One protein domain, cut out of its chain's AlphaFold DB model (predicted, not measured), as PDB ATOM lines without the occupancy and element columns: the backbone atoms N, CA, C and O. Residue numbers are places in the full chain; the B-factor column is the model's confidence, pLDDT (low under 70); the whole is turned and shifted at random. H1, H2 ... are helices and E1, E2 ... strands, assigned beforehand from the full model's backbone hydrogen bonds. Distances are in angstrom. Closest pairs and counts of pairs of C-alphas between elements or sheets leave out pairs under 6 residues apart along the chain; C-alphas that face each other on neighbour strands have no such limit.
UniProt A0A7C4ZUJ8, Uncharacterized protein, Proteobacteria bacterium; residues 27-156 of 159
ATOM      1  N   ARG A  27     127.718 166.276 331.750       83.19
ATOM      2  CA  ARG A  27     127.869 166.940 330.449       83.19
ATOM      3  C   ARG A  27     128.947 168.005 330.535       83.19
ATOM      4  O   ARG A  27     128.972 168.768 331.498       83.19
ATOM      5  N   TYR A  28     129.786 168.066 329.508       91.12
ATOM      6  CA  TYR A  28     130.914 168.984 329.444       91.12
ATOM      7  C   TYR A  28     130.903 169.785 328.137       91.12
ATOM      8  O   TYR A  28     130.426 169.279 327.113       91.12
ATOM      9  N   PRO A  29     131.436 171.021 328.135       95.38
ATOM     10  CA  PRO A  29     131.507 171.831 326.929       95.38
ATOM     11  C   PRO A  29     132.559 171.246 325.984       95.38
ATOM     12  O   PRO A  29     133.756 171.255 326.289       95.38
ATOM     13  N   LEU A  30     132.112 170.754 324.833       97.19
ATOM     14  CA  LEU A  30     132.971 170.391 323.715       97.19
ATOM     15  C   LEU A  30     133.110 171.620 322.817       97.19
ATOM     16  O   LEU A  30     132.129 172.059 322.218       97.19
ATOM     17  N   HIS A  31     134.316 172.176 322.743       97.88
ATOM     18  CA  HIS A  31     134.650 173.303 321.880       97.88
ATOM     19  C   HIS A  31     135.177 172.785 320.545       97.88
ATOM     20  O   HIS A  31     136.041 171.909 320.518       97.88
ATOM     21  N   CYS A  32     134.667 173.325 319.445       98.25
ATOM     22  CA  CYS A  32     134.955 172.864 318.098       98.25
ATOM     23  C   CYS A  32     135.272 174.030 317.161       98.25
ATOM     24  O   CYS A  32     134.686 175.111 317.259       98.25
ATOM     25  N   ARG A  33     136.151 173.773 316.192       98.06
ATOM     26  CA  ARG A  33     136.381 174.630 315.029       98.06
ATOM     27  C   ARG A  33     135.871 173.915 313.785       98.06
ATOM     28  O   ARG A  33     136.389 172.863 313.419       98.06
ATOM     29  N   ALA A  34     134.859 174.478 313.136       97.25
ATOM     30  CA  ALA A  34     134.305 173.922 311.910       97.25
ATOM     31  C   ALA A  34     135.292 174.002 310.730       97.25
ATOM     32  O   ALA A  34     136.235 174.795 310.738       97.25
ATOM     33  N   GLY A  35     135.043 173.194 309.699       94.94
ATOM     34  CA  GLY A  35     135.861 173.109 308.485       94.94
ATOM     35  C   GLY A  35     136.782 171.887 308.470       94.94
ATOM     36  O   GLY A  35     136.548 170.928 309.203       94.94
ATOM     37  N   GLY A  36     137.818 171.921 307.628       93.44
ATOM     38  CA  GLY A  36     138.736 170.792 307.443       93.44
ATOM     39  C   GLY A  36     137.995 169.510 307.051       93.44
ATOM     40  O   GLY A  36     137.047 169.554 306.274       93.44
ATOM     41  N   ASP A  37     138.388 168.390 307.658       90.69
ATOM     42  CA  ASP A  37     137.809 167.061 307.408       90.69
ATOM     43  C   ASP A  37     136.544 166.782 308.258       90.69
ATOM     44  O   ASP A  37     136.226 165.627 308.549       90.69
ATOM     45  N   MET A  38     135.847 167.820 308.746       95.56
ATOM     46  CA  MET A  38     134.631 167.648 309.549       95.56
ATOM     47  C   MET A  38     133.492 167.107 308.685       95.56
ATOM     48  O   MET A  38     133.075 167.742 307.717       95.56
ATOM     49  N   VAL A  39     132.946 165.956 309.074       94.44
ATOM     50  CA  VAL A  39     131.859 165.296 308.340       94.44
ATOM     51  C   VAL A  39     130.552 165.475 309.092       94.44
ATOM     52  O   VAL A  39     130.474 165.194 310.288       94.44
ATOM     53  N   VAL A  40     129.515 165.905 308.378       93.88
ATOM     54  CA  VAL A  40     128.169 166.113 308.917       93.88
ATOM     55  C   VAL A  40     127.222 165.147 308.224       93.88
ATOM     56  O   VAL A  40     126.950 165.283 307.035       93.88
ATOM     57  N   ASN A  41     126.706 164.183 308.976       93.56
ATOM     58  CA  ASN A  41     125.677 163.268 308.504       93.56
ATOM     59  C   ASN A  41     124.331 163.747 309.034       93.56
ATOM     60  O   ASN A  41     124.106 163.755 310.243       93.56
ATOM     61  N   VAL A  42     123.446 164.156 308.131       91.50
ATOM     62  CA  VAL A  42     122.054 164.456 308.467       91.50
ATOM     63  C   VAL A  42     121.279 163.155 308.331       91.50
ATOM     64  O   VAL A  42     121.083 162.656 307.224       91.50
ATOM     65  N   LEU A  43     120.911 162.573 309.465       87.12
ATOM     66  CA  LEU A  43     120.135 161.346 309.527       87.12
ATOM     67  C   LEU A  43     118.640 161.673 309.447       87.12
ATOM     68  O   LEU A  43     118.222 162.828 309.547       87.12
ATOM     69  N   GLY A  44     117.831 160.646 309.188       76.56
ATOM     70  CA  GLY A  44     116.382 160.778 309.075       76.56
ATOM     71  C   GLY A  44     115.713 161.286 310.356       76.56
ATOM     72  O   GLY A  44     116.345 161.659 311.344       76.56
ATOM     73  N   GLN A  45     114.385 161.321 310.326       74.31
ATOM     74  CA  GLN A  45     113.606 161.786 311.465       74.31
ATOM     75  C   GLN A  45     113.663 160.754 312.601       74.31
ATOM     76  O   GLN A  45     113.255 159.609 312.418       74.31
ATOM     77  N   GLU A  46     114.136 161.170 313.770       72.75
ATOM     78  CA  GLU A  46     114.104 160.374 314.996       72.75
ATOM     79  C   GLU A  46     112.660 160.112 315.441       72.75
ATOM     80  O   GLU A  46     111.751 160.927 315.195       72.75
ATOM     81  N   SER A  47     112.443 158.987 316.130       60.06
ATOM     82  CA  SER A  47     111.134 158.641 316.693       60.06
ATOM     83  C   SER A  47     110.766 159.675 317.762       60.06
ATOM     84  O   SER A  47     111.268 159.631 318.882       60.06
ATOM     85  N   GLY A  48     109.946 160.664 317.394       63.47
ATOM     86  CA  GLY A  48     109.659 161.838 318.231       63.47
ATOM     87  C   GLY A  48     109.720 163.189 317.512       63.47
ATOM     88  O   GLY A  48     109.390 164.206 318.116       63.47
ATOM     89  N   GLY A  49     110.080 163.230 316.222       71.88
ATOM     90  CA  GLY A  49     109.867 164.422 315.387       71.88
ATOM     91  C   GLY A  49     111.021 165.428 315.350       71.88
ATOM     92  O   GLY A  49     110.780 166.630 315.234       71.88
ATOM     93  N   GLY A  50     112.265 164.953 315.410       85.88
ATOM     94  CA  GLY A  50     113.462 165.763 315.167       85.88
ATOM     95  C   GLY A  50     114.349 165.159 314.086       85.88
ATOM     96  O   GLY A  50     114.261 163.969 313.811       85.88
ATOM     97  N   THR A  51     115.194 165.971 313.466       92.88
ATOM     98  CA  THR A  51     116.261 165.498 312.588       92.88
ATOM     99  C   THR A  51     117.514 165.264 313.422       92.88
ATOM    100  O   THR A  51     117.993 166.176 314.105       92.88
ATOM    101  N   GLU A  52     118.044 164.046 313.364       94.56
ATOM    102  CA  GLU A  52     119.331 163.725 313.967       94.56
ATOM    103  C   GLU A  52     120.472 164.182 313.052       94.56
ATOM    104  O   GLU A  52     120.459 163.975 311.841       94.56
ATOM    105  N   VAL A  53     121.482 164.816 313.642       95.38
ATOM    106  CA  VAL A  53     122.705 165.216 312.953       95.38
ATOM    107  C   VAL A  53     123.900 164.650 313.702       95.38
ATOM    108  O   VAL A  53     124.090 164.933 314.885       95.38
ATOM    109  N   VAL A  54     124.733 163.879 313.006       96.88
ATOM    110  CA  VAL A  54     125.981 163.331 313.539       96.88
ATOM    111  C   VAL A  54     127.159 164.078 312.935       96.88
ATOM    112  O   VAL A  54     127.377 164.039 311.724       96.88
ATOM    113  N   VAL A  55     127.949 164.724 313.787       97.75
ATOM    114  CA  VAL A  55     129.180 165.415 313.397       97.75
ATOM    115  C   VAL A  55     130.373 164.575 313.811       97.75
ATOM    116  O   VAL A  55     130.534 164.267 314.991       97.75
ATOM    117  N   SER A  56     131.218 164.228 312.846       98.25
ATOM    118  CA  SER A  56     132.519 163.602 313.087       98.25
ATOM    119  C   SER A  56     133.622 164.642 312.975       98.25
ATOM    120  O   SER A  56     133.590 165.498 312.092       98.25
ATOM    121  N   PHE A  57     134.594 164.567 313.875       97.94
ATOM    122  CA  PHE A  57     135.662 165.549 314.003       97.94
ATOM    123  C   PHE A  57     136.999 164.869 314.296       97.94
ATOM    124  O   PHE A  57     137.066 163.723 314.742       97.94
ATOM    125  N   ARG A  58     138.093 165.600 314.101       97.88
ATOM    126  CA  ARG A  58     139.428 165.171 314.516       97.88
ATOM    127  C   ARG A  58     139.696 165.591 315.955       97.88
ATOM    128  O   ARG A  58     139.415 166.717 316.355       97.88
ATOM    129  N   ARG A  59     140.283 164.702 316.753       96.81
ATOM    130  CA  ARG A  59     140.731 165.074 318.101       96.81
ATOM    131  C   ARG A  59     141.838 166.122 317.984       96.81
ATOM    132  O   ARG A  59     142.751 165.969 317.173       96.81
ATOM    133  N   SER A  60     141.732 167.183 318.771       96.94
ATOM    134  CA  SER A  60     142.801 168.169 318.892       96.94
ATOM    135  C   SER A  60     143.943 167.648 319.769       96.94
ATOM    136  O   SER A  60     143.724 166.831 320.661       96.94
ATOM    137  N   THR A  61     145.152 168.165 319.555       96.50
ATOM    138  CA  THR A  61     146.304 168.011 320.460       96.50
ATOM    139  C   THR A  61     146.441 169.180 321.443       96.50
ATOM    140  O   THR A  61     147.291 169.145 322.329       96.50
ATOM    141  N   VAL A  62     145.588 170.198 321.311       96.44
ATOM    142  CA  VAL A  62     145.555 171.428 322.116       96.44
ATOM    143  C   VAL A  62     144.122 171.766 322.545       96.44
ATOM    144  O   VAL A  62     143.157 171.303 321.941       96.44
ATOM    145  N   THR A  63     143.954 172.586 323.582       96.19
ATOM    146  CA  THR A  63     142.628 173.035 324.065       96.19
ATOM    147  C   THR A  63     142.223 174.430 323.573       96.19
ATOM    148  O   THR A  63     141.123 174.903 323.864       96.19
ATOM    149  N   ARG A  64     143.120 175.106 322.846       94.69
ATOM    150  CA  ARG A  64     142.973 176.451 322.266       94.69
ATOM    151  C   ARG A  64     143.659 176.486 320.904       94.69
ATOM    152  O   ARG A  64     144.523 175.649 320.662       94.69
ATOM    153  N   GLY A  65     143.300 177.426 320.036       95.06
ATOM    154  CA  GLY A  65     143.858 177.515 318.687       95.06
ATOM    155  C   GLY A  65     143.531 176.284 317.843       95.06
ATOM    156  O   GLY A  65     144.398 175.762 317.146       95.06
ATOM    157  N   LEU A  66     142.300 175.771 317.958       97.25
ATOM    158  CA  LEU A  66     141.883 174.562 317.250       97.25
ATOM    159  C   LEU A  66     142.000 174.753 315.734       97.25
ATOM    160  O   LEU A  66     141.506 175.739 315.183       97.25
ATOM    161  N   SER A  67     142.598 173.775 315.054       97.50
ATOM    162  CA  SER A  67     142.595 173.753 313.592       97.50
ATOM    163  C   SER A  67     141.191 173.429 313.065       97.50
ATOM    164  O   SER A  67     140.417 172.757 313.758       97.50
ATOM    165  N   PRO A  68     140.838 173.858 311.839       97.81
ATOM    166  CA  PRO A  68     139.585 173.467 311.205       97.81
ATOM    167  C   PRO A  68     139.365 171.952 311.250       97.81
ATOM    168  O   PRO A  68     140.256 171.167 310.926       97.81
ATOM    169  N   GLY A  69     138.176 171.549 311.683       97.62
ATOM    170  CA  GLY A  69     137.777 170.152 311.805       97.62
ATOM    171  C   GLY A  69     138.075 169.511 313.154       97.62
ATOM    172  O   GLY A  69     137.818 168.317 313.319       97.62
ATOM    173  N   GLN A  70     138.604 170.269 314.118       98.06
ATOM    174  CA  GLN A  70     138.965 169.747 315.431       98.06
ATOM    175  C   GLN A  70     137.986 170.122 316.538       98.06
ATOM    176  O   GLN A  70     137.387 171.197 316.523       98.06
ATOM    177  N   CYS A  71     137.904 169.249 317.543       97.81
ATOM    178  CA  CYS A  71     137.265 169.550 318.818       97.81
ATOM    179  C   CYS A  71     138.158 169.172 320.011       97.81
ATOM    180  O   CYS A  71     138.973 168.244 319.940       97.81
ATOM    181  N   SER A  72     137.971 169.882 321.123       97.19
ATOM    182  CA  SER A  72     138.577 169.613 322.429       97.19
ATOM    183  C   SER A  72     137.576 169.884 323.552       97.19
ATOM    184  O   SER A  72     136.647 170.678 323.392       97.19
ATOM    185  N   TRP A  73     137.788 169.288 324.724       95.88
ATOM    186  CA  TRP A  73     137.165 169.816 325.935       95.88
ATOM    187  C   TRP A  73     137.838 171.140 326.318       95.88
ATOM    188  O   TRP A  73     138.873 171.529 325.762       95.88
ATOM    189  N   HIS A  74     137.239 171.873 327.251       94.00
ATOM    190  CA  HIS A  74     137.826 173.120 327.749       94.00
ATOM    191  C   HIS A  74     139.056 172.911 328.632       94.00
ATOM    192  O   HIS A  74     139.976 173.724 328.601       94.00
ATOM    193  N   ASP A  75     139.040 171.852 329.428       93.31
ATOM    194  CA  ASP A  75     140.034 171.512 330.441       93.31
ATOM    195  C   ASP A  75     141.114 170.563 329.908       93.31
ATOM    196  O   ASP A  75     142.225 170.538 330.429       93.31
ATOM    197  N   ARG A  76     140.807 169.791 328.860       94.75
ATOM    198  CA  ARG A  76     141.714 168.791 328.284       94.75
ATOM    199  C   ARG A  76     141.394 168.486 326.821       94.75
ATOM    200  O   ARG A  76     140.328 168.804 326.300       94.75
ATOM    201  N   VAL A  77     142.316 167.812 326.148       96.69
ATOM    202  CA  VAL A  77     142.061 167.257 324.813       96.69
ATOM    203  C   VAL A  77     141.099 166.070 324.887       96.69
ATOM    204  O   VAL A  77     141.064 165.357 325.892       96.69
ATOM    205  N   VAL A  78     140.333 165.837 323.817       95.00
ATOM    206  CA  VAL A  78     139.540 164.603 323.689       95.00
ATOM    207  C   VAL A  78     140.513 163.434 323.582       95.00
ATOM    208  O   VAL A  78     141.359 163.411 322.687       95.00
ATOM    209  N   ASN A  79     140.424 162.469 324.490       93.19
ATOM    210  CA  ASN A  79     141.350 161.340 324.520       93.19
ATOM    211  C   ASN A  79     140.930 160.218 323.550       93.19
ATOM    212  O   ASN A  79     139.857 160.245 322.946       93.19
ATOM    213  N   SER A  80     141.788 159.208 323.382       93.56
ATOM    214  CA  SER A  80     141.562 158.101 322.441       93.56
ATOM    215  C   SER A  80     140.390 157.184 322.807       93.56
ATOM    216  O   SER A  80     139.857 156.515 321.925       93.56
ATOM    217  N   ARG A  81     139.970 157.157 324.078       92.50
ATOM    218  CA  ARG A  81     138.824 156.365 324.560       92.50
ATOM    219  C   ARG A  81     137.492 157.105 324.418       92.50
ATOM    220  O   ARG A  81     136.436 156.485 324.485       92.50
ATOM    221  N   GLU A  82     137.525 158.422 324.241       93.50
ATOM    222  CA  GLU A  82     136.335 159.234 323.990       93.50
ATOM    223  C   GLU A  82     135.992 159.212 322.492       93.50
ATOM    224  O   GLU A  82     136.910 159.242 321.669       93.50
ATOM    225  N   PRO A  83     134.707 159.160 322.090       95.81
ATOM    226  CA  PRO A  83     134.329 159.174 320.679       95.81
ATOM    227  C   PRO A  83     134.818 160.431 319.947       95.81
ATOM    228  O   PRO A  83     134.910 161.510 320.523       95.81
ATOM    229  N   SER A  84     135.085 160.308 318.648       96.75
ATOM    230  CA  SER A  84     135.413 161.432 317.753       96.75
ATOM    231  C   SER A  84     134.208 161.901 316.938       96.75
ATOM    232  O   SER A  84     134.337 162.379 315.811       96.75
ATOM    233  N   SER A  85     133.015 161.706 317.488       97.88
ATOM    234  CA  SER A  85     131.767 162.161 316.901       97.88
ATOM    235  C   SER A  85     130.740 162.458 317.983       97.88
ATOM    236  O   SER A  85     130.775 161.876 319.073       97.88
ATOM    237  N   PHE A  86     129.818 163.366 317.683       97.69
ATOM    238  CA  PHE A  86     128.662 163.648 318.521       97.69
ATOM    239  C   PHE A  86     127.384 163.670 317.682       97.69
ATOM    240  O   PHE A  86     127.407 164.067 316.518       97.69
ATOM    241  N   ARG A  87     126.268 163.258 318.285       96.38
ATOM    242  CA  ARG A  87     124.920 163.411 317.743       96.38
ATOM    243  C   ARG A  87     124.205 164.559 318.430       96.38
ATOM    244  O   ARG A  87     124.246 164.665 319.655       96.38
ATOM    245  N   ILE A  88     123.527 165.389 317.654       95.62
ATOM    246  CA  ILE A  88     122.628 166.438 318.131       95.62
ATOM    247  C   ILE A  88     121.293 166.293 317.403       95.62
ATOM    248  O   ILE A  88     121.259 166.038 316.202       95.62
ATOM    249  N   ILE A  89     120.191 166.420 318.137       94.94
ATOM    250  CA  ILE A  89     118.844 166.336 317.572       94.94
ATOM    251  C   ILE A  89     118.275 167.746 317.518       94.94
ATOM    252  O   ILE A  89     118.196 168.421 318.545       94.94
ATOM    253  N   PHE A  90     117.849 168.171 316.332       94.56
ATOM    254  CA  PHE A  90     117.084 169.399 316.154       94.56
ATOM    255  C   PHE A  90     115.618 169.041 315.942       94.56
ATOM    256  O   PHE A  90     115.295 168.292 315.021       94.56
ATOM    257  N   ARG A  91     114.696 169.614 316.720       93.75
ATOM    258  CA  ARG A  91     113.246 169.539 316.454       93.75
ATOM    259  C   ARG A  91     112.873 170.479 315.312       93.75
ATOM    260  O   ARG A  91     112.124 171.442 315.479       93.75
ATOM    261  N   ALA A  92     113.465 170.225 314.154       92.00
ATOM    262  CA  ALA A  92     113.278 170.962 312.924       92.00
ATOM    263  C   ALA A  92     113.365 170.017 311.728       92.00
ATOM    264  O   ALA A  92     114.130 169.059 311.739       92.00
ATOM    265  N   ARG A  93     112.593 170.309 310.681       89.88
ATOM    266  CA  ARG A  93     112.674 169.621 309.393       89.88
ATOM    267  C   ARG A  93     113.836 170.191 308.590       89.88
ATOM    268  O   ARG A  93     113.769 171.338 308.134       89.88
ATOM    269  N   ILE A  94     114.865 169.376 308.394       90.81
ATOM    270  CA  ILE A  94     116.041 169.702 307.588       90.81
ATOM    271  C   ILE A  94     115.970 168.901 306.285       90.81
ATOM    272  O   ILE A  94     115.745 167.697 306.307       90.81
ATOM    273  N   ASN A  95     116.150 169.574 305.153       88.06
ATOM    274  CA  ASN A  95     116.314 168.939 303.847       88.06
ATOM    275  C   ASN A  95     117.751 169.134 303.391       88.06
ATOM    276  O   ASN A  95     118.333 170.183 303.658       88.06
ATOM    277  N   VAL A  96     118.304 168.163 302.678       86.75
ATOM    278  CA  VAL A  96     119.609 168.302 302.035       86.75
ATOM    279  C   VAL A  96     119.370 168.411 300.537       86.75
ATOM    280  O   VAL A  96     118.743 167.538 299.943       86.75
ATOM    281  N   ASP A  97     119.809 169.516 299.951       83.31
ATOM    282  CA  ASP A  97     119.749 169.739 298.514       83.31
ATOM    283  C   ASP A  97     121.101 169.402 297.891       83.31
ATOM    284  O   ASP A  97     122.136 169.908 298.328       83.31
ATOM    285  N   PHE A  98     121.069 168.568 296.859       79.31
ATOM    286  CA  PHE A  98     122.240 168.170 296.080       79.31
ATOM    287  C   PHE A  98     122.253 168.816 294.693       79.31
ATOM    288  O   PHE A  98     123.072 168.446 293.853       79.31
ATOM    289  N   ARG A  99     121.322 169.739 294.405       75.19
ATOM    290  CA  ARG A  99     121.257 170.390 293.098       75.19
ATOM    291  C   ARG A  99     122.565 171.149 292.830       75.19
ATOM    292  O   ARG A  99     122.903 172.047 293.605       75.19
ATOM    293  N   PRO A 100     123.280 170.836 291.733       66.62
ATOM    294  CA  PRO A 100     124.455 171.598 291.335       66.62
ATOM    295  C   PRO A 100     124.050 173.036 291.010       66.62
ATOM    296  O   PRO A 100     123.014 173.284 290.384       66.62
ATOM    297  N   ARG A 101     124.856 173.999 291.456       69.25
ATOM    298  CA  ARG A 101     124.672 175.416 291.133       69.25
ATOM    299  C   ARG A 101     125.446 175.762 289.860       69.25
ATOM    300  O   ARG A 101     126.433 175.092 289.557       69.25
ATOM    301  N   PRO A 102     125.044 176.806 289.113       72.69
ATOM    302  CA  PRO A 102     125.827 177.277 287.976       72.69
ATOM    303  C   PRO A 102     127.277 177.562 288.398       72.69
ATOM    304  O   PRO A 102     127.505 178.398 289.269       72.69
ATOM    305  N   GLY A 103     128.234 176.848 287.800       72.56
ATOM    306  CA  GLY A 103     129.666 176.957 288.108       72.56
ATOM    307  C   GLY A 103     130.231 175.896 289.064       72.56
ATOM    308  O   GLY A 103     131.450 175.779 289.132       72.56
ATOM    309  N   ASP A 104     129.394 175.101 289.736       66.69
ATOM    310  CA  ASP A 104     129.828 173.957 290.556       66.69
ATOM    311  C   ASP A 104     129.744 172.650 289.735       66.69
ATOM    312  O   ASP A 104     128.872 172.504 288.871       66.69
ATOM    313  N   HIS A 105     130.626 171.675 289.986       61.88
ATOM    314  CA  HIS A 105     130.463 170.325 289.442       61.88
ATOM    315  C   HIS A 105     129.414 169.550 290.256       61.88
ATOM    316  O   HIS A 105     129.151 169.820 291.433       61.88
ATOM    317  N   GLY A 106     128.750 168.587 289.608       50.78
ATOM    318  CA  GLY A 106     127.782 167.720 290.277       50.78
ATOM    319  C   GLY A 106     128.438 166.968 291.435       50.78
ATOM    320  O   GLY A 106     129.361 166.194 291.209       50.78
ATOM    321  N   GLY A 107     127.946 167.185 292.658       53.22
ATOM    322  CA  GLY A 107     128.466 166.544 293.872       53.22
ATOM    323  C   GLY A 107     129.377 167.418 294.737       53.22
ATOM    324  O   GLY A 107     129.674 167.021 295.860       53.22
ATOM    325  N   ASP A 108     129.750 168.619 294.287       60.50
ATOM    326  CA  ASP A 108     130.701 169.464 295.026       60.50
ATOM    327  C   ASP A 108     130.125 170.025 296.332       60.50
ATOM    328  O   ASP A 108     130.875 170.348 297.257       60.50
ATOM    329  N   ARG A 109     128.794 170.171 296.427       64.62
ATOM    330  CA  ARG A 109     128.129 170.759 297.596       64.62
ATOM    331  C   ARG A 109     126.743 170.170 297.833       64.62
ATOM    332  O   ARG A 109     125.853 170.292 297.001       64.62
ATOM    333  N   ALA A 110     126.557 169.610 299.022       73.50
ATOM    334  CA  ALA A 110     125.245 169.385 299.607       73.50
ATOM    335  C   ALA A 110     124.927 170.564 300.536       73.50
ATOM    336  O   ALA A 110     125.741 170.912 301.395       73.50
ATOM    337  N   GLU A 111     123.769 171.201 300.378       80.81
ATOM    338  CA  GLU A 111     123.351 172.294 301.257       80.81
ATOM    339  C   GLU A 111     122.177 171.866 302.132       80.81
ATOM    340  O   GLU A 111     121.155 171.375 301.655       80.81
ATOM    341  N   ALA A 112     122.333 172.053 303.440       85.19
ATOM    342  CA  ALA A 112     121.273 171.802 304.398       85.19
ATOM    343  C   ALA A 112     120.331 173.013 304.476       85.19
ATOM    344  O   ALA A 112     120.739 174.125 304.811       85.19
ATOM    345  N   PHE A 113     119.049 172.776 304.219       86.12
ATOM    346  CA  PHE A 113     117.968 173.749 304.296       86.12
ATOM    347  C   PHE A 113     117.022 173.411 305.442       86.12
ATOM    348  O   PHE A 113     116.331 172.390 305.428       86.12
ATOM    349  N   VAL A 114     116.929 174.312 306.415       86.94
ATOM    350  CA  VAL A 114     116.011 174.175 307.550       86.94
ATOM    351  C   VAL A 114     114.670 174.828 307.213       86.94
ATOM    352  O   VAL A 114     114.583 176.055 307.106       86.94
ATOM    353  N   ARG A 115     113.614 174.019 307.054       85.12
ATOM    354  CA  ARG A 115     112.272 174.512 306.691       85.12
ATOM    355  C   ARG A 115     111.510 175.086 307.880       85.12
ATOM    356  O   ARG A 115     111.071 176.229 307.819       85.12
ATOM    357  N   SER A 116     111.302 174.288 308.923       88.12
ATOM    358  CA  SER A 116     110.392 174.624 310.028       88.12
ATOM    359  C   SER A 116     110.648 173.763 311.265       88.12
ATOM    360  O   SER A 116     111.289 172.721 311.164       88.12
ATOM    361  N   GLY A 117     110.124 174.183 312.418       90.75
ATOM    362  CA  GLY A 117     110.168 173.448 313.686       90.75
ATOM    363  C   GLY A 117     110.625 174.316 314.857       90.75
ATOM    364  O   GLY A 117     111.074 175.443 314.657       90.75
ATOM    365  N   ALA A 118     110.496 173.788 316.074       93.06
ATOM    366  CA  ALA A 118     110.806 174.511 317.308       93.06
ATOM    367  C   ALA A 118     112.281 174.935 317.394       93.06
ATOM    368  O   ALA A 118     112.581 176.001 317.919       93.06
ATOM    369  N   ASP A 119     113.187 174.135 316.822       94.50
ATOM    370  CA  ASP A 119     114.628 174.401 316.862       94.50
ATOM    371  C   ASP A 119     115.155 174.934 315.507       94.50
ATOM    372  O   ASP A 119     116.344 174.818 315.209       94.50
ATOM    373  N   ALA A 120     114.285 175.491 314.649       93.88
ATOM    374  CA  ALA A 120     114.651 175.865 313.279       93.88
ATOM    375  C   ALA A 120     115.764 176.923 313.216       93.88
ATOM    376  O   ALA A 120     116.725 176.755 312.466       93.88
ATOM    377  N   ASP A 121     115.683 177.984 314.016       95.19
ATOM    378  CA  ASP A 121     116.706 179.038 314.013       95.19
ATOM    379  C   ASP A 121     118.036 178.552 314.595       95.19
ATOM    380  O   ASP A 121     119.105 178.888 314.078       95.19
ATOM    381  N   LEU A 122     117.977 177.676 315.602       96.00
ATOM    382  CA  LEU A 122     119.161 177.025 316.154       96.00
ATOM    383  C   LEU A 122     119.850 176.153 315.097       96.00
ATOM    384  O   LEU A 122     121.060 176.265 314.905       96.00
ATOM    385  N   ALA A 123     119.084 175.342 314.362       95.38
ATOM    386  CA  ALA A 123     119.602 174.511 313.280       95.38
ATOM    387  C   ALA A 123     120.174 175.356 312.125       95.38
ATOM    388  O   ALA A 123     121.237 175.035 311.595       95.38
ATOM    389  N   ARG A 124     119.528 176.474 311.753       95.50
ATOM    390  CA  ARG A 124     120.069 177.407 310.742       95.50
ATOM    391  C   ARG A 124     121.406 177.984 311.185       95.50
ATOM    392  O   ARG A 124     122.347 178.021 310.396       95.50
ATOM    393  N   SER A 125     121.496 178.411 312.443       96.25
ATOM    394  CA  SER A 125     122.736 178.932 313.014       96.25
ATOM    395  C   SER A 125     123.836 177.869 313.014       96.25
ATOM    396  O   SER A 125     124.950 178.145 312.579       96.25
ATOM    397  N   PHE A 126     123.504 176.631 313.389       96.94
ATOM    398  CA  PHE A 126     124.417 175.490 313.348       96.94
ATOM    399  C   PHE A 126     125.016 175.265 311.955       96.94
ATOM    400  O   PHE A 126     126.237 175.309 311.799       96.94
ATOM    401  N   PHE A 127     124.186 175.114 310.917       95.06
ATOM    402  CA  PHE A 127     124.695 174.914 309.555       95.06
ATOM    403  C   PHE A 127     125.427 176.137 309.003       95.06
ATOM    404  O   PHE A 127     126.414 175.976 308.287       95.06
ATOM    405  N   ARG A 128     125.006 177.359 309.358       95.06
ATOM    406  CA  ARG A 128     125.729 178.586 308.993       95.06
ATOM    407  C   ARG A 128     127.145 178.580 309.568       95.06
ATOM    408  O   ARG A 128     128.085 178.836 308.823       95.06
ATOM    409  N   VAL A 129     127.302 178.285 310.859       96.19
ATOM    410  CA  VAL A 129     128.617 178.243 311.519       96.19
ATOM    411  C   VAL A 129     129.502 177.165 310.906       96.19
ATOM    412  O   VAL A 129     130.670 177.428 310.620       96.19
ATOM    413  N   LEU A 130     128.939 175.982 310.643       94.69
ATOM    414  CA  LEU A 130     129.665 174.901 309.983       94.69
ATOM    415  C   LEU A 130     130.159 175.311 308.589       94.69
ATOM    416  O   LEU A 130     131.340 175.155 308.288       94.69
ATOM    417  N   LYS A 131     129.280 175.905 307.773       91.50
ATOM    418  CA  LYS A 131     129.598 176.387 306.419       91.50
ATOM    419  C   LYS A 131     130.637 177.511 306.423       91.50
ATOM    420  O   LYS A 131     131.468 177.572 305.525       91.50
ATOM    421  N   ALA A 132     130.595 178.390 307.422       93.38
ATOM    422  CA  ALA A 132     131.529 179.503 307.566       93.38
ATOM    423  C   ALA A 132     132.894 179.096 308.154       93.38
ATOM    424  O   ALA A 132     133.788 179.935 308.239       93.38
ATOM    425  N   GLY A 133     133.066 177.844 308.600       94.94
ATOM    426  CA  GLY A 133     134.280 177.424 309.307       94.94
ATOM    427  C   GLY A 133     134.445 178.113 310.669       94.94
ATOM    428  O   GLY A 133     135.568 178.364 311.104       94.94
ATOM    429  N   GLY A 134     133.334 178.483 311.316       96.81
ATOM    430  CA  GLY A 134     133.328 179.194 312.592       96.81
ATOM    431  C   GLY A 134     133.660 178.309 313.798       96.81
ATOM    432  O   GLY A 134     133.856 177.097 313.685       96.81
ATOM    433  N   SER A 135     133.721 178.928 314.975       98.06
ATOM    434  CA  SER A 135     133.920 178.230 316.249       98.06
ATOM    435  C   SER A 135     132.587 178.059 316.977       98.06
ATOM    436  O   SER A 135     131.724 178.938 316.947       98.06
ATOM    437  N   PHE A 136     132.395 176.909 317.614       98.31
ATOM    438  CA  PHE A 136     131.155 176.593 318.315       98.31
ATOM    439  C   PHE A 136     131.380 175.675 319.508       98.31
ATOM    440  O   PHE A 136     132.418 175.029 319.637       98.31
ATOM    441  N   GLU A 137     130.372 175.606 320.369       97.94
ATOM    442  CA  GLU A 137     130.336 174.703 321.508       97.94
ATOM    443  C   GLU A 137     129.031 173.919 321.559       97.94
ATOM    444  O   GLU A 137     127.968 174.412 321.176       97.94
ATOM    445  N   VAL A 138     129.126 172.703 322.089       97.81
ATOM    446  CA  VAL A 138     127.986 171.872 322.477       97.81
ATOM    447  C   VAL A 138     128.219 171.304 323.874       97.81
ATOM    448  O   VAL A 138     129.351 171.046 324.273       97.81
ATOM    449  N   GLN A 139     127.148 171.075 324.626       97.19
ATOM    450  CA  GLN A 139     127.197 170.291 325.857       97.19
ATOM    451  C   GLN A 139     127.122 168.815 325.491       97.19
ATOM    452  O   GLN A 139     126.048 168.330 325.121       97.19
ATOM    453  N   ALA A 140     128.254 168.121 325.571       96.44
ATOM    454  CA  ALA A 140     128.380 166.732 325.161       96.44
ATOM    455  C   ALA A 140     128.644 165.801 326.345       96.44
ATOM    456  O   ALA A 140     129.271 166.176 327.338       96.44
ATOM    457  N   TYR A 141     128.171 164.567 326.222       93.50
ATOM    458  CA  TYR A 141     128.487 163.487 327.143       93.50
ATOM    459  C   TYR A 141     128.659 162.162 326.416       93.50
ATOM    460  O   TYR A 141     128.035 161.915 325.383       93.50
ATOM    461  N   ASN A 142     129.514 161.302 326.962       88.81
ATOM    462  CA  ASN A 142     129.790 159.990 326.399       88.81
ATOM    463  C   ASN A 142     128.863 158.938 327.035       88.81
ATOM    464  O   ASN A 142     129.037 158.628 328.211       88.81
ATOM    465  N   PRO A 143     127.911 158.345 326.289       86.31
ATOM    466  CA  PRO A 143     127.040 157.287 326.803       86.31
ATOM    467  C   PRO A 143     127.725 155.903 326.853       86.31
ATOM    468  O   PRO A 143     127.038 154.885 326.906       86.31
ATOM    469  N   GLY A 144     129.059 155.840 326.761       84.81
ATOM    470  CA  GLY A 144     129.844 154.601 326.693       84.81
ATOM    471  C   GLY A 144     129.947 153.995 325.288       84.81
ATOM    472  O   GLY A 144     130.513 152.920 325.125       84.81
ATOM    473  N   ARG A 145     129.410 154.673 324.267       88.50
ATOM    474  CA  ARG A 145     129.463 154.276 322.851       88.50
ATOM    475  C   ARG A 145     129.485 155.508 321.950       88.50
ATOM    476  O   ARG A 145     129.066 156.584 322.372       88.50
ATOM    477  N   ALA A 146     129.954 155.348 320.717       89.56
ATOM    478  CA  ALA A 146     129.861 156.396 319.705       89.56
ATOM    479  C   ALA A 146     128.450 156.438 319.076       89.56
ATOM    480  O   ALA A 146     127.834 155.380 318.927       89.56
ATOM    481  N   PRO A 147     127.952 157.621 318.667       95.44
ATOM    482  CA  PRO A 147     128.505 158.956 318.934       95.44
ATOM    483  C   PRO A 147     128.210 159.445 320.369       95.44
ATOM    484  O   PRO A 147     127.315 158.929 321.041       95.44
ATOM    485  N   MET A 148     128.931 160.478 320.826       96.31
ATOM    486  CA  MET A 148     128.556 161.229 322.036       96.31
ATOM    487  C   MET A 148     127.176 161.868 321.875       96.31
ATOM    488  O   MET A 148     126.779 162.216 320.768       96.31
ATOM    489  N   ASN A 149     126.469 162.102 322.973       95.62
ATOM    490  CA  ASN A 149     125.214 162.845 322.947       95.62
ATOM    491  C   ASN A 149     125.499 164.324 323.188       95.62
ATOM    492  O   ASN A 149     126.066 164.667 324.223       95.62
ATOM    493  N   ALA A 150     125.088 165.187 322.264       96.56
ATOM    494  CA  ALA A 150     125.261 166.630 322.339       96.56
ATOM    495  C   ALA A 150     123.922 167.368 322.462       96.56
ATOM    496  O   ALA A 150     122.900 166.979 321.900       96.56
ATOM    497  N   THR A 151     123.957 168.472 323.201       94.94
ATOM    498  CA  THR A 151     122.845 169.403 323.431       94.94
ATOM    499  C   THR A 151     123.382 170.836 323.459       94.94
ATOM    500  O   THR A 151     124.595 171.034 323.489       94.94
ATOM    501  N   ASN A 152     122.502 171.840 323.483       93.88
ATOM    502  CA  ASN A 152     122.864 173.241 323.745       93.88
ATOM    503  C   ASN A 152     123.974 173.788 322.825       93.88
ATOM    504  O   ASN A 152     125.005 174.261 323.303       93.88
ATOM    505  N   PHE A 153     123.763 173.708 321.508       97.25
ATOM    506  CA  PHE A 153     124.649 174.352 320.537       97.25
ATOM    507  C   PHE A 153     124.701 175.871 320.747       97.25
ATOM    508  O   PHE A 153     123.667 176.513 320.935       97.25
ATOM    509  N   ARG A 154     125.899 176.445 320.636       97.50
ATOM    510  CA  ARG A 154     126.105 177.889 320.509       97.50
ATOM    511  C   ARG A 154     127.315 178.206 319.641       97.50
ATOM    512  O   ARG A 154     128.332 177.520 319.708       97.50
ATOM    513  N   GLU A 155     127.220 179.282 318.872       97.56
ATOM    514  CA  GLU A 155     128.384 179.915 318.249       97.56
ATOM    515  C   GLU A 155     129.219 180.611 319.326       97.56
ATOM    516  O   GLU A 155     128.672 181.186 320.270       97.56
ATOM    517  N   VAL A 156     130.542 180.553 319.195       97.00
ATOM    518  CA  VAL A 156     131.473 181.218 320.110       97.00
ATOM    519  C   VAL A 156     132.614 181.857 319.332       97.00
ATOM    520  O   VAL A 156     132.901 181.484 318.193       97.00
TER     521      VAL A 156
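AT A GLANCE: This is residues 27 to 156 of the 159 residues of an uncharacterized protein of Proteobacteria bacterium (UniProt A0A7C4ZUJ8). What shape does the backbone make? One strongly twisted sheet of seven strands is folded back on itself into two leaves, E2 E3 E5 and E8 E1 E4, with E9 as the hinge between them. The single helix H1 crosses over E9, and a separate two-stranded hairpin, E6 and E7, packs on H1, its long link reaching far from the rest. What are the numbers? The printed part has 130 residues, with one named helix and nine named strands in the order E1 E2 E3 E4 E5 E6 E7 H1 E8 E9; the class is mostly strand. The large sheet has the order E2, E3, E5, E9, E8, E1, E4 and is mixed; the whole is compact, with a radius of gyration of the C-alphas of 14.7 A and spans of 43 by 37 by 24 A.

HOW THE PARTS SIT: What stands beside the first strand? E1, residues 28 to 33, is the antiparallel neighbour of E4, residues 70 to 73, with N 31 and O 72 at 2.8 A. It is also the antiparallel neighbour of E8, residues 135 to 141, with N 30 and O 138 at 2.8 A. Residues 58 to 59 make a short parallel pairing with residues 70 to 71 of E4. How does the sheet go on to its other edge? E2, residues 39 to 46, and E3, residues 50 to 56, form a hairpin, with N 41 and O 54 at 2.8 A. E5, residues 85 to 90, is antiparallel to E3, with N 53 and O 88 at 2.8 A, and parallel to E9, residues 148 to 156, with N 150 and O 87 at 2.8 A. E8 and E9 form a hairpin, with N 139 and O 151 at 2.8 A, and the edge strands E2 and E4 are apart. Where is the second sheet? E6, residues 92 to 97, and E7, residues 111 to 117, form an antiparallel hairpin, with N 95 and O 113 at 2.8 A. The closest C-alphas of E3 and E6 are those of Gly 50 and Ala 92, 5.7 A apart. How does the helix stand? H1, residues 120 to 132, is on the seven-stranded sheet at a height of 7.8 A over the sheet, and runs across the strands, at 70 degrees to E9 on the local plane; it is only just over E9, with 3 of its 13 C-alphas falling on it. Its closest C-alphas to E9 are those of Val 129 and Glu 155, 6.9 A, and to E7 those of Arg 124 and Val 114, 6.1 A. In H1 every O i to N i+4 pair is within hydrogen-bond range.

IN THESE COORDINATES: Where does the first strand begin? C-alpha 28, the first of E1, is at (130.914, 168.984, 329.444). How long are the longer elements? E2 measures 19.6 A from first to last C-alpha, E3 19.3 A, E7 18.2 A, H1 18.2 A and E8 19.1 A. E9 measures 20.3 A and bends by 71 degrees at residue 152. Where do the helix and the last strand lie? H1 begins with C-alpha 120 at (114.651, 175.865, 313.279), and E9 ends with C-alpha 156 at (131.473, 181.218, 320.110).

THE WHOLE: How far does it reach? The two C-alphas farthest apart are those of Asp 75 and Pro 102, at 45.1 A. Is it cut, and which links are long? The printed part has no cut; the links E3 to E4, E4 to E5 and E6 to E7 are long. Where is confidence low? The mean pLDDT of the printed part is 90.2, and residues 47 to 48, 100 to 101 and 104 to 109 are under 70.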